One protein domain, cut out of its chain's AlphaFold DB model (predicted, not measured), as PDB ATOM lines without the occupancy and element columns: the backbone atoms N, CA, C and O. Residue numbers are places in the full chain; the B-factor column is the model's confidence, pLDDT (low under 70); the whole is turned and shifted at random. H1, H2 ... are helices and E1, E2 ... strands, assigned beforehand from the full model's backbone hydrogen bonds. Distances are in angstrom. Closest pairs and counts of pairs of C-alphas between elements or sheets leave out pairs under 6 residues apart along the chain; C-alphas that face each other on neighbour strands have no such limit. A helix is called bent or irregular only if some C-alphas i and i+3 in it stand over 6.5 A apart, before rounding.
ATOM      1  N   PHE A   3      76.559  81.005  90.930       80.88
ATOM      2  CA  PHE A   3      75.676  80.392  91.911       80.88
ATOM      3  C   PHE A   3      75.184  79.051  91.387       80.88
ATOM      4  O   PHE A   3      74.888  78.910  90.202       80.88
ATOM      5  N   MET A   4      75.077  78.076  92.284       81.00
ATOM      6  CA  MET A   4      74.406  76.813  92.012       81.00
ATOM      7  C   MET A   4      73.013  76.871  92.621       81.00
ATOM      8  O   MET A   4      72.868  77.193  93.804       81.00
ATOM      9  N   LEU A   5      72.006  76.522  91.825       81.44
ATOM     10  CA  LEU A   5      70.649  76.308  92.297       81.44
ATOM     11  C   LEU A   5      70.354  74.809  92.277       81.44
ATOM     12  O   LEU A   5      70.417  74.166  91.231       81.44
ATOM     13  N   THR A   6      70.002  74.260  93.434       82.56
ATOM     14  CA  THR A   6      69.439  72.914  93.549       82.56
ATOM     15  C   THR A   6      68.009  73.013  94.057       82.56
ATOM     16  O   THR A   6      67.658  73.949  94.775       82.56
ATOM     17  N   PHE A   7      67.154  72.073  93.660       82.50
ATOM     18  CA  PHE A   7      65.775  72.046  94.127       82.50
ATOM     19  C   PHE A   7      65.291  70.624  94.382       82.50
ATOM     20  O   PHE A   7      65.745  69.672  93.748       82.50
ATOM     21  N   THR A   8      64.338  70.499  95.303       83.06
ATOM     22  CA  THR A   8      63.573  69.273  95.547       83.06
ATOM     23  C   THR A   8      62.093  69.572  95.350       83.06
ATOM     24  O   THR A   8      61.582  70.566  95.865       83.06
ATOM     25  N   LEU A   9      61.398  68.732  94.581       82.25
ATOM     26  CA  LEU A   9      59.950  68.845  94.411       82.25
ATOM     27  C   LEU A   9      59.250  68.404  95.697       82.25
ATOM     28  O   LEU A   9      59.523  67.316  96.209       82.25
ATOM     29  N   LYS A  10      58.328  69.227  96.198       82.12
ATOM     30  CA  LYS A  10      57.483  68.849  97.330       82.12
ATOM     31  C   LYS A  10      56.535  67.717  96.904       82.12
ATOM     32  O   LYS A  10      56.052  67.720  95.771       82.12
ATOM     33  N   PRO A  11      56.231  66.754  97.790       78.50
ATOM     34  CA  PRO A  11      55.363  65.618  97.467       78.50
ATOM     35  C   PRO A  11      53.873  65.997  97.338       78.50
ATOM     36  O   PRO A  11      53.050  65.173  96.944       78.50
ATOM     37  N   GLU A  12      53.509  67.230  97.687       73.88
ATOM     38  CA  GLU A  12      52.133  67.716  97.770       73.88
ATOM     39  C   GLU A  12      51.550  68.052  96.388       73.88
ATOM     40  O   GLU A  12      52.151  68.750  95.572       73.88
ATOM     41  N   THR A  13      50.330  67.585  96.120       61.88
ATOM     42  CA  THR A  13      49.705  67.664  94.790       61.88
ATOM     43  C   THR A  13      49.075  69.016  94.457       61.88
ATOM     44  O   THR A  13      48.922  69.322  93.279       61.88
ATOM     45  N   LYS A  14      48.736  69.853  95.449       67.62
ATOM     46  CA  LYS A  14      48.019  71.121  95.205       67.62
ATOM     47  C   LYS A  14      48.861  72.168  94.470       67.62
ATOM     48  O   LYS A  14      48.352  72.815  93.565       67.62
ATOM     49  N   GLY A  15      50.148  72.287  94.796       69.06
ATOM     50  CA  GLY A  15      51.047  73.230  94.119       69.06
ATOM     51  C   GLY A  15      51.427  72.801  92.698       69.06
ATOM     52  O   GLY A  15      51.892  73.619  91.910       69.06
ATOM     53  N   ARG A  16      51.224  71.524  92.342       71.38
ATOM     54  CA  ARG A  16      51.677  70.945  91.069       71.38
ATOM     55  C   ARG A  16      50.906  71.478  89.866       71.38
ATOM     56  O   ARG A  16      51.532  71.836  88.873       71.38
ATOM     57  N   ASP A  17      49.579  71.530  89.930       78.38
ATOM     58  CA  ASP A  17      48.762  71.919  88.772       78.38
ATOM     59  C   ASP A  17      48.913  73.411  88.447       78.38
ATOM     60  O   ASP A  17      49.068  73.788  87.283       78.38
ATOM     61  N   GLU A  18      48.972  74.255  89.478       78.56
ATOM     62  CA  GLU A  18      49.242  75.688  89.343       78.56
ATOM     63  C   GLU A  18      50.646  75.942  88.790       78.56
ATOM     64  O   GLU A  18      50.833  76.741  87.869       78.56
ATOM     65  N   ALA A  19      51.634  75.203  89.283       74.56
ATOM     66  CA  ALA A  19      52.997  75.247  88.784       74.56
ATOM     67  C   ALA A  19      53.106  74.792  87.317       74.56
ATOM     68  O   ALA A  19      53.779  75.447  86.518       74.56
ATOM     69  N   ILE A  20      52.394  73.732  86.917       76.50
ATOM     70  CA  ILE A  20      52.306  73.287  85.517       76.50
ATOM     71  C   ILE A  20      51.644  74.364  84.649       76.50
ATOM     72  O   ILE A  20      52.108  74.622  83.536       76.50
ATOM     73  N   ALA A  21      50.585  75.017  85.131       80.94
ATOM     74  CA  ALA A  21      49.936  76.108  84.409       80.94
ATOM     75  C   ALA A  21      50.883  77.306  84.220       80.94
ATOM     76  O   ALA A  21      50.977  77.849  83.116       80.94
ATOM     77  N   ARG A  22      51.649  77.675  85.258       78.81
ATOM     78  CA  ARG A  22      52.690  78.714  85.171       78.81
ATOM     79  C   ARG A  22      53.784  78.329  84.174       78.81
ATOM     80  O   ARG A  22      54.113  79.149  83.323       78.81
ATOM     81  N   PHE A  23      54.264  77.085  84.209       73.75
ATOM     82  CA  PHE A  23      55.280  76.569  83.280       73.75
ATOM     83  C   PHE A  23      54.817  76.605  81.817       73.75
ATOM     84  O   PHE A  23      55.555  77.008  80.918       73.75
ATOM     85  N   LYS A  24      53.561  76.221  81.560       76.19
ATOM     86  CA  LYS A  24      52.962  76.309  80.221       76.19
ATOM     87  C   LYS A  24      52.835  77.760  79.755       76.19
ATOM     88  O   LYS A  24      53.109  78.048  78.594       76.19
ATOM     89  N   ARG A  25      52.471  78.681  80.655       76.56
ATOM     90  CA  ARG A  25      52.339  80.117  80.358       76.56
ATOM     91  C   ARG A  25      53.674  80.786  80.023       76.56
ATOM     92  O   ARG A  25      53.689  81.710  79.221       76.56
ATOM     93  N   THR A  26      54.786  80.314  80.586       68.94
ATOM     94  CA  THR A  26      56.137  80.793  80.242       68.94
ATOM     95  C   THR A  26      56.705  80.142  78.973       68.94
ATOM     96  O   THR A  26      57.877  80.336  78.661       68.94
ATOM     97  N   GLY A  27      55.911  79.355  78.234       65.12
ATOM     98  CA  GLY A  27      56.348  78.701  76.998       65.12
ATOM     99  C   GLY A  27      57.321  77.540  77.216       65.12
ATOM    100  O   GLY A  27      58.066  77.192  76.305       65.12
ATOM    101  N   GLY A  28      57.351  76.955  78.418       57.50
ATOM    102  CA  GLY A  28      58.202  75.807  78.733       57.50
ATOM    103  C   GLY A  28      59.702  76.103  78.778       57.50
ATOM    104  O   GLY A  28      60.496  75.169  78.865       57.50
ATOM    105  N   GLN A  29      60.110  77.374  78.735       57.00
ATOM    106  CA  GLN A  29      61.502  77.729  78.982       57.00
ATOM    107  C   GLN A  29      61.808  77.487  80.466       57.00
ATOM    108  O   GLN A  29      61.164  78.106  81.323       57.00
ATOM    109  N   PRO A  30      62.775  76.612  80.800       54.53
ATOM    110  CA  PRO A  30      63.338  76.618  82.133       54.53
ATOM    111  C   PRO A  30      63.993  77.987  82.295       54.53
ATOM    112  O   PRO A  30      64.959  78.309  81.600       54.53
ATOM    113  N   LEU A  31      63.414  78.830  83.151       54.50
ATOM    114  CA  LEU A  31      64.050  80.073  83.572       54.50
ATOM    115  C   LEU A  31      65.468  79.714  84.019       54.50
ATOM    116  O   LEU A  31      65.652  78.790  84.809       54.50
ATOM    117  N   LYS A  32      66.444  80.371  83.393       52.72
ATOM    118  CA  LYS A  32      67.877  80.061  83.449       52.72
ATOM    119  C   LYS A  32      68.312  79.572  84.840       52.72
ATOM    120  O   LYS A  32      68.296  80.336  85.798       52.72
ATOM    121  N   VAL A  33      68.726  78.305  84.914       56.16
ATOM    122  CA  VAL A  33      69.239  77.647  86.136       56.16
ATOM    123  C   VAL A  33      70.648  78.150  86.496       56.16
ATOM    124  O   VAL A  33      71.098  77.992  87.626       56.16
ATOM    125  N   GLU A  34      71.315  78.827  85.560       54.91
ATOM    126  CA  GLU A  34      72.594  79.499  85.762       54.91
ATOM    127  C   GLU A  34      72.430  81.004  85.501       54.91
ATOM    128  O   GLU A  34      72.079  81.432  84.396       54.91
ATOM    129  N   SER A  35      72.654  81.815  86.537       66.50
ATOM    130  CA  SER A  35      72.733  83.271  86.437       66.50
ATOM    131  C   SER A  35      73.864  83.779  87.323       66.50
ATOM    132  O   SER A  35      74.126  83.266  88.408       66.50
ATOM    133  N   ASP A  36      74.529  84.810  86.831       66.88
ATOM    134  CA  ASP A  36      75.530  85.616  87.515       66.88
ATOM    135  C   ASP A  36      74.925  86.633  88.502       66.88
ATOM    136  O   ASP A  36      75.653  87.264  89.274       66.88
ATOM    137  N   ALA A  37      73.593  86.766  88.518       75.06
ATOM    138  CA  ALA A  37      72.854  87.678  89.376       75.06
ATOM    139  C   ALA A  37      72.030  86.919  90.430       75.06
ATOM    140  O   ALA A  37      71.023  86.274  90.129       75.06
ATOM    141  N   ALA A  38      72.414  87.068  91.701       76.44
ATOM    142  CA  ALA A  38      71.704  86.475  92.839       76.44
ATOM    143  C   ALA A  38      70.226  86.908  92.921       76.44
ATOM    144  O   ALA A  38      69.375  86.122  93.335       76.44
ATOM    145  N   ALA A  39      69.911  88.138  92.495       80.50
ATOM    146  CA  ALA A  39      68.546  88.665  92.471       80.50
ATOM    147  C   ALA A  39      67.631  87.836  91.554       80.50
ATOM    148  O   ALA A  39      66.584  87.373  91.996       80.50
ATOM    149  N   THR A  40      68.080  87.540  90.332       79.25
ATOM    150  CA  THR A  40      67.333  86.736  89.353       79.25
ATOM    151  C   THR A  40      67.033  85.329  89.872       79.25
ATOM    152  O   THR A  40      65.919  84.826  89.721       79.25
ATOM    153  N   LEU A  41      68.006  84.689  90.531       78.38
ATOM    154  CA  LEU A  41      67.810  83.366  91.133       78.38
ATOM    155  C   LEU A  41      66.863  83.416  92.336       78.38
ATOM    156  O   LEU A  41      66.095  82.481  92.554       78.38
ATOM    157  N   THR A  42      66.888  84.511  93.094       82.62
ATOM    158  CA  THR A  42      65.995  84.715  94.242       82.62
ATOM    159  C   THR A  42      64.553  84.922  93.788       82.62
ATOM    160  O   THR A  42      63.650  84.296  94.335       82.62
ATOM    161  N   GLU A  43      64.320  85.730  92.754       83.00
ATOM    162  CA  GLU A  43      62.989  85.918  92.160       83.00
ATOM    163  C   GLU A  43      62.417  84.597  91.634       83.00
ATOM    164  O   GLU A  43      61.254  84.270  91.887       83.00
ATOM    165  N   PHE A  44      63.254  83.792  90.974       80.38
ATOM    166  CA  PHE A  44      62.881  82.443  90.566       80.38
ATOM    167  C   PHE A  44      62.523  81.568  91.772       80.38
ATOM    168  O   PHE A  44      61.464  80.942  91.784       80.38
ATOM    169  N   ALA A  45      63.366  81.543  92.807       82.56
ATOM    170  CA  ALA A  45      63.111  80.742  93.997       82.56
ATOM    171  C   ALA A  45      61.802  81.138  94.691       82.56
ATOM    172  O   ALA A  45      61.032  80.266  95.084       82.56
ATOM    173  N   LEU A  46      61.497  82.433  94.776       82.81
ATOM    174  CA  LEU A  46      60.238  82.908  95.347       82.81
ATOM    175  C   LEU A  46      59.032  82.429  94.536       82.81
ATOM    176  O   LEU A  46      58.083  81.908  95.121       82.81
ATOM    177  N   MET A  47      59.090  82.532  93.204       81.38
ATOM    178  CA  MET A  47      57.993  82.131  92.318       81.38
ATOM    179  C   MET A  47      57.636  80.642  92.408       81.38
ATOM    180  O   MET A  47      56.481  80.282  92.187       81.38
ATOM    181  N   TRP A  48      58.611  79.783  92.705       79.62
ATOM    182  CA  TRP A  48      58.410  78.333  92.759       79.62
ATOM    183  C   TRP A  48      58.491  77.744  94.166       79.62
ATOM    184  O   TRP A  48      58.429  76.525  94.309       79.62
ATOM    185  N   SER A  49      58.618  78.581  95.196       82.19
ATOM    186  CA  SER A  49      58.730  78.152  96.597       82.19
ATOM    187  C   SER A  49      57.514  77.359  97.095       82.19
ATOM    188  O   SER A  49      57.604  76.593  98.057       82.19
ATOM    189  N   ASP A  50      56.367  77.507  96.433       80.62
ATOM    190  CA  ASP A  50      55.143  76.757  96.701       80.62
ATOM    191  C   ASP A  50      55.223  75.296  96.224       80.62
ATOM    192  O   ASP A  50      54.724  74.409  96.913       80.62
ATOM    193  N   LEU A  51      55.907  75.026  95.109       80.81
ATOM    194  CA  LEU A  51      56.096  73.687  94.538       80.81
ATOM    195  C   LEU A  51      57.425  73.035  94.951       80.81
ATOM    196  O   LEU A  51      57.506  71.816  95.105       80.81
ATOM    197  N   MET A  52      58.486  73.828  95.065       84.19
ATOM    198  CA  MET A  52      59.859  73.364  95.219       84.19
ATOM    199  C   MET A  52      60.482  73.928  96.488       84.19
ATOM    200  O   MET A  52      60.257  75.074  96.864       84.19
ATOM    201  N   GLU A  53      61.312  73.124  97.138       84.56
ATOM    202  CA  GLU A  53      62.305  73.627  98.077       84.56
ATOM    203  C   GLU A  53      63.576  73.933  97.284       84.56
ATOM    204  O   GLU A  53      64.185  73.020  96.725       84.56
ATOM    205  N   LEU A  54      63.943  75.213  97.181       85.56
ATOM    206  CA  LEU A  54      65.097  75.663  96.403       85.56
ATOM    207  C   LEU A  54      66.232  76.095  97.331       85.56
ATOM    208  O   LEU A  54      66.017  76.815  98.304       85.56
ATOM    209  N   ARG A  55      67.455  75.694  96.991       85.44
ATOM    210  CA  ARG A  55      68.685  76.084  97.678       85.44
ATOM    211  C   ARG A  55      69.615  76.771  96.685       85.44
ATOM    212  O   ARG A  55      69.944  76.203  95.648       85.44
ATOM    213  N   ILE A  56      70.056  77.976  97.035       85.38
ATOM    214  CA  ILE A  56      71.015  78.764  96.258       85.38
ATOM    215  C   ILE A  56      72.303  78.856  97.070       85.38
ATOM    216  O   ILE A  56      72.274  79.283  98.223       85.38
ATOM    217  N   VAL A  57      73.425  78.458  96.477       85.44
ATOM    218  CA  VAL A  57      74.750  78.569  97.102       85.44
ATOM    219  C   VAL A  57      75.720  79.303  96.172       85.44
ATOM    220  O   VAL A  57      75.692  79.056  94.962       85.44
ATOM    221  N   PRO A  58      76.563  80.217  96.689       84.69
ATOM    222  CA  PRO A  58      77.626  80.818  95.894       84.69
ATOM    223  C   PRO A  58      78.669  79.756  95.538       84.69
ATOM    224  O   PRO A  58      79.023  78.918  96.368       84.69
ATOM    225  N   ILE A  59      79.166  79.801  94.306       83.69
ATOM    226  CA  ILE A  59      80.258  78.948  93.841       83.69
ATOM    227  C   ILE A  59      81.541  79.772  93.886       83.69
ATOM    228  O   ILE A  59      81.605  80.844  93.284       83.69
ATOM    229  N   VAL A  60      82.552  79.248  94.576       82.50
ATOM    230  CA  VAL A  60      83.923  79.768  94.526       82.50
ATOM    231  C   VAL A  60      84.661  79.027  93.419       82.50
ATOM    232  O   VAL A  60      84.670  77.797  93.407       82.50
ATOM    233  N   GLU A  61      85.261  79.761  92.485       84.81
ATOM    234  CA  GLU A  61      86.066  79.163  91.415       84.81
ATOM    235  C   GLU A  61      87.494  78.865  91.886       84.81
ATOM    236  O   GLU A  61      88.027  79.546  92.765       84.81
ATOM    237  N   ASP A  62      88.151  77.888  91.259       83.19
ATOM    238  CA  ASP A  62      89.500  77.432  91.623       83.19
ATOM    239  C   ASP A  62      90.525  78.576  91.709       83.19
ATOM    240  O   ASP A  62      91.383  78.589  92.594       83.19
ATOM    241  N   ALA A  63      90.421  79.570  90.820       81.88
ATOM    242  CA  ALA A  63      91.295  80.740  90.820       81.88
ATOM    243  C   ALA A  63      91.111  81.616  92.074       81.88
ATOM    244  O   ALA A  63      92.098  82.095  92.637       81.88
ATOM    245  N   GLU A  64      89.874  81.805  92.537       82.31
ATOM    246  CA  GLU A  64      89.564  82.551  93.764       82.31
ATOM    247  C   GLU A  64      89.914  81.733  95.013       82.31
ATOM    248  O   GLU A  64      90.518  82.256  95.953       82.31
ATOM    249  N   LEU A  65      89.615  80.429  95.000       82.94
ATOM    250  CA  LEU A  65      89.950  79.507  96.084       82.94
ATOM    251  C   LEU A  65      91.465  79.454  96.322       82.94
ATOM    252  O   LEU A  65      91.920  79.564  97.461       82.94
ATOM    253  N   SER A  66      92.254  79.360  95.249       83.81
ATOM    254  CA  SER A  66      93.719  79.346  95.305       83.81
ATOM    255  C   SER A  66      94.288  80.602  95.979       83.81
ATOM    256  O   SER A  66      95.167  80.502  96.834       83.81
ATOM    257  N   GLN A  67      93.737  81.787  95.687       84.62
ATOM    258  CA  GLN A  67      94.169  83.039  96.322       84.62
ATOM    259  C   GLN A  67      93.906  83.062  97.832       84.62
ATOM    260  O   GLN A  67      94.734  83.561  98.597       84.62
ATOM    261  N   VAL A  68      92.759  82.541  98.277       83.75
ATOM    262  CA  VAL A  68      92.426  82.470  99.707       83.75
ATOM    263  C   VAL A  68      93.345  81.482 100.424       83.75
ATOM    264  O   VAL A  68      93.907  81.823 101.465       83.75
ATOM    265  N   LEU A  69      93.560  80.297  99.849       85.81
ATOM    266  CA  LEU A  69      94.439  79.277 100.424       85.81
ATOM    267  C   LEU A  69      95.890  79.768 100.552       85.81
ATOM    268  O   LEU A  69      96.513  79.562 101.590       85.81
ATOM    269  N   GLN A  70      96.404  80.494  99.555       85.69
ATOM    270  CA  GLN A  70      97.742  81.100  99.607       85.69
ATOM    271  C   GLN A  70      97.877  82.189 100.681       85.69
ATOM    272  O   GLN A  70      98.950  82.359 101.257       85.69
ATOM    273  N   ARG A  71      96.808  82.948 100.956       83.00
ATOM    274  CA  ARG A  71      96.801  83.939 102.045       83.00
ATOM    275  C   ARG A  71      96.763  83.278 103.419       83.00
ATOM    276  O   ARG A  71      97.394  83.791 104.329       83.00
ATOM    277  N   ALA A  72      96.033  82.173 103.557       79.19
ATOM    278  CA  ALA A  72      95.914  81.433 104.811       79.19
ATOM    279  C   ALA A  72      97.165  80.603 105.157       79.19
ATOM    280  O   ALA A  72      97.347  80.248 106.315       79.19
ATOM    281  N   SER A  73      98.015  80.283 104.173       75.88
ATOM    282  CA  SER A  73      99.279  79.564 104.388       75.88
ATOM    283  C   SER A  73     100.484  80.481 104.669       75.88
ATOM    284  O   SER A  73     101.618  79.997 104.631       75.88
ATOM    285  N   ARG A  74     100.265  81.789 104.863       53.59
ATOM    286  CA  ARG A  74     101.277  82.751 105.334       53.59
ATOM    287  C   ARG A  74     101.186  82.913 106.841       53.59
ATOM    288  O   ARG A  74     102.266  83.060 107.448       53.59
TER     289      ARG A  74
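Overview. This is residues 3 to 74 of the 74 residues of an uncharacterized protein of Betaproteobacteria bacterium (UniProt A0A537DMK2). Picture a narrow two-stranded ribbon, E1 and E2, with H2 packed alongside it and H1 standing past one end of the ribbon. H3 sticks out beyond the other end as a free arm, which adds to the length. The 72 printed residues hold three named helices and two named strands, in the order E1, H1, H2, E2, H3; the sheet is antiparallel and the class is mixed, helices and strands. The whole is only just extended, close to loose, with a radius of gyration of the C-alphas of 16.9 A and spans of 56 by 24 by 15 A.

Arrangement. Start with E1, residues 3 to 9, and its antiparallel neighbour E2, residues 52 to 59, at 162 degrees. Look there for N 4 and O 57, 2.9 A, and N 55 and O 6, 2.8 A, within hydrogen-bond range. H1, residues 14 to 25, is close to but not clearly touching H2, residues 38 to 48; their closest C-alphas, of Ala 19 and Trp 48, are 7.4 A apart. These helices run opposite ways at a steep tilt of 58 degrees. The closest C-alphas of H2 and E2, of Ala 45 and Leu 54, are 6.0 A apart. H3, residues 62 to 72, is apart from E1, H1 and H2. Every O i to N i+4 pair is within hydrogen-bond range in H2 and H3, and 7 of 8 are in H1.

Along the chain. Find C-alpha 3 at (75.676, 80.392, 91.911), where E1 begins its 19.7 A. H1 spans 17.9 A and is only just irregular, with C-alphas 14 and 17 lying 6.52 A apart. H2 spans 15.6 A, E2 21.2 A. H3 runs 15.2 A to C-alpha 72 at (95.914, 81.433, 104.811).

Size, cuts and confidence. The C-alphas farthest apart, of Asp 17 and Arg 74, are 56.1 A apart. Residues 61 to 74 stand free. The printed part has no cut; the link from H1 to H2, residues 26 to 37, is long. Look for pLDDT under 70 at residues 13 to 15, 26 to 36 and 74.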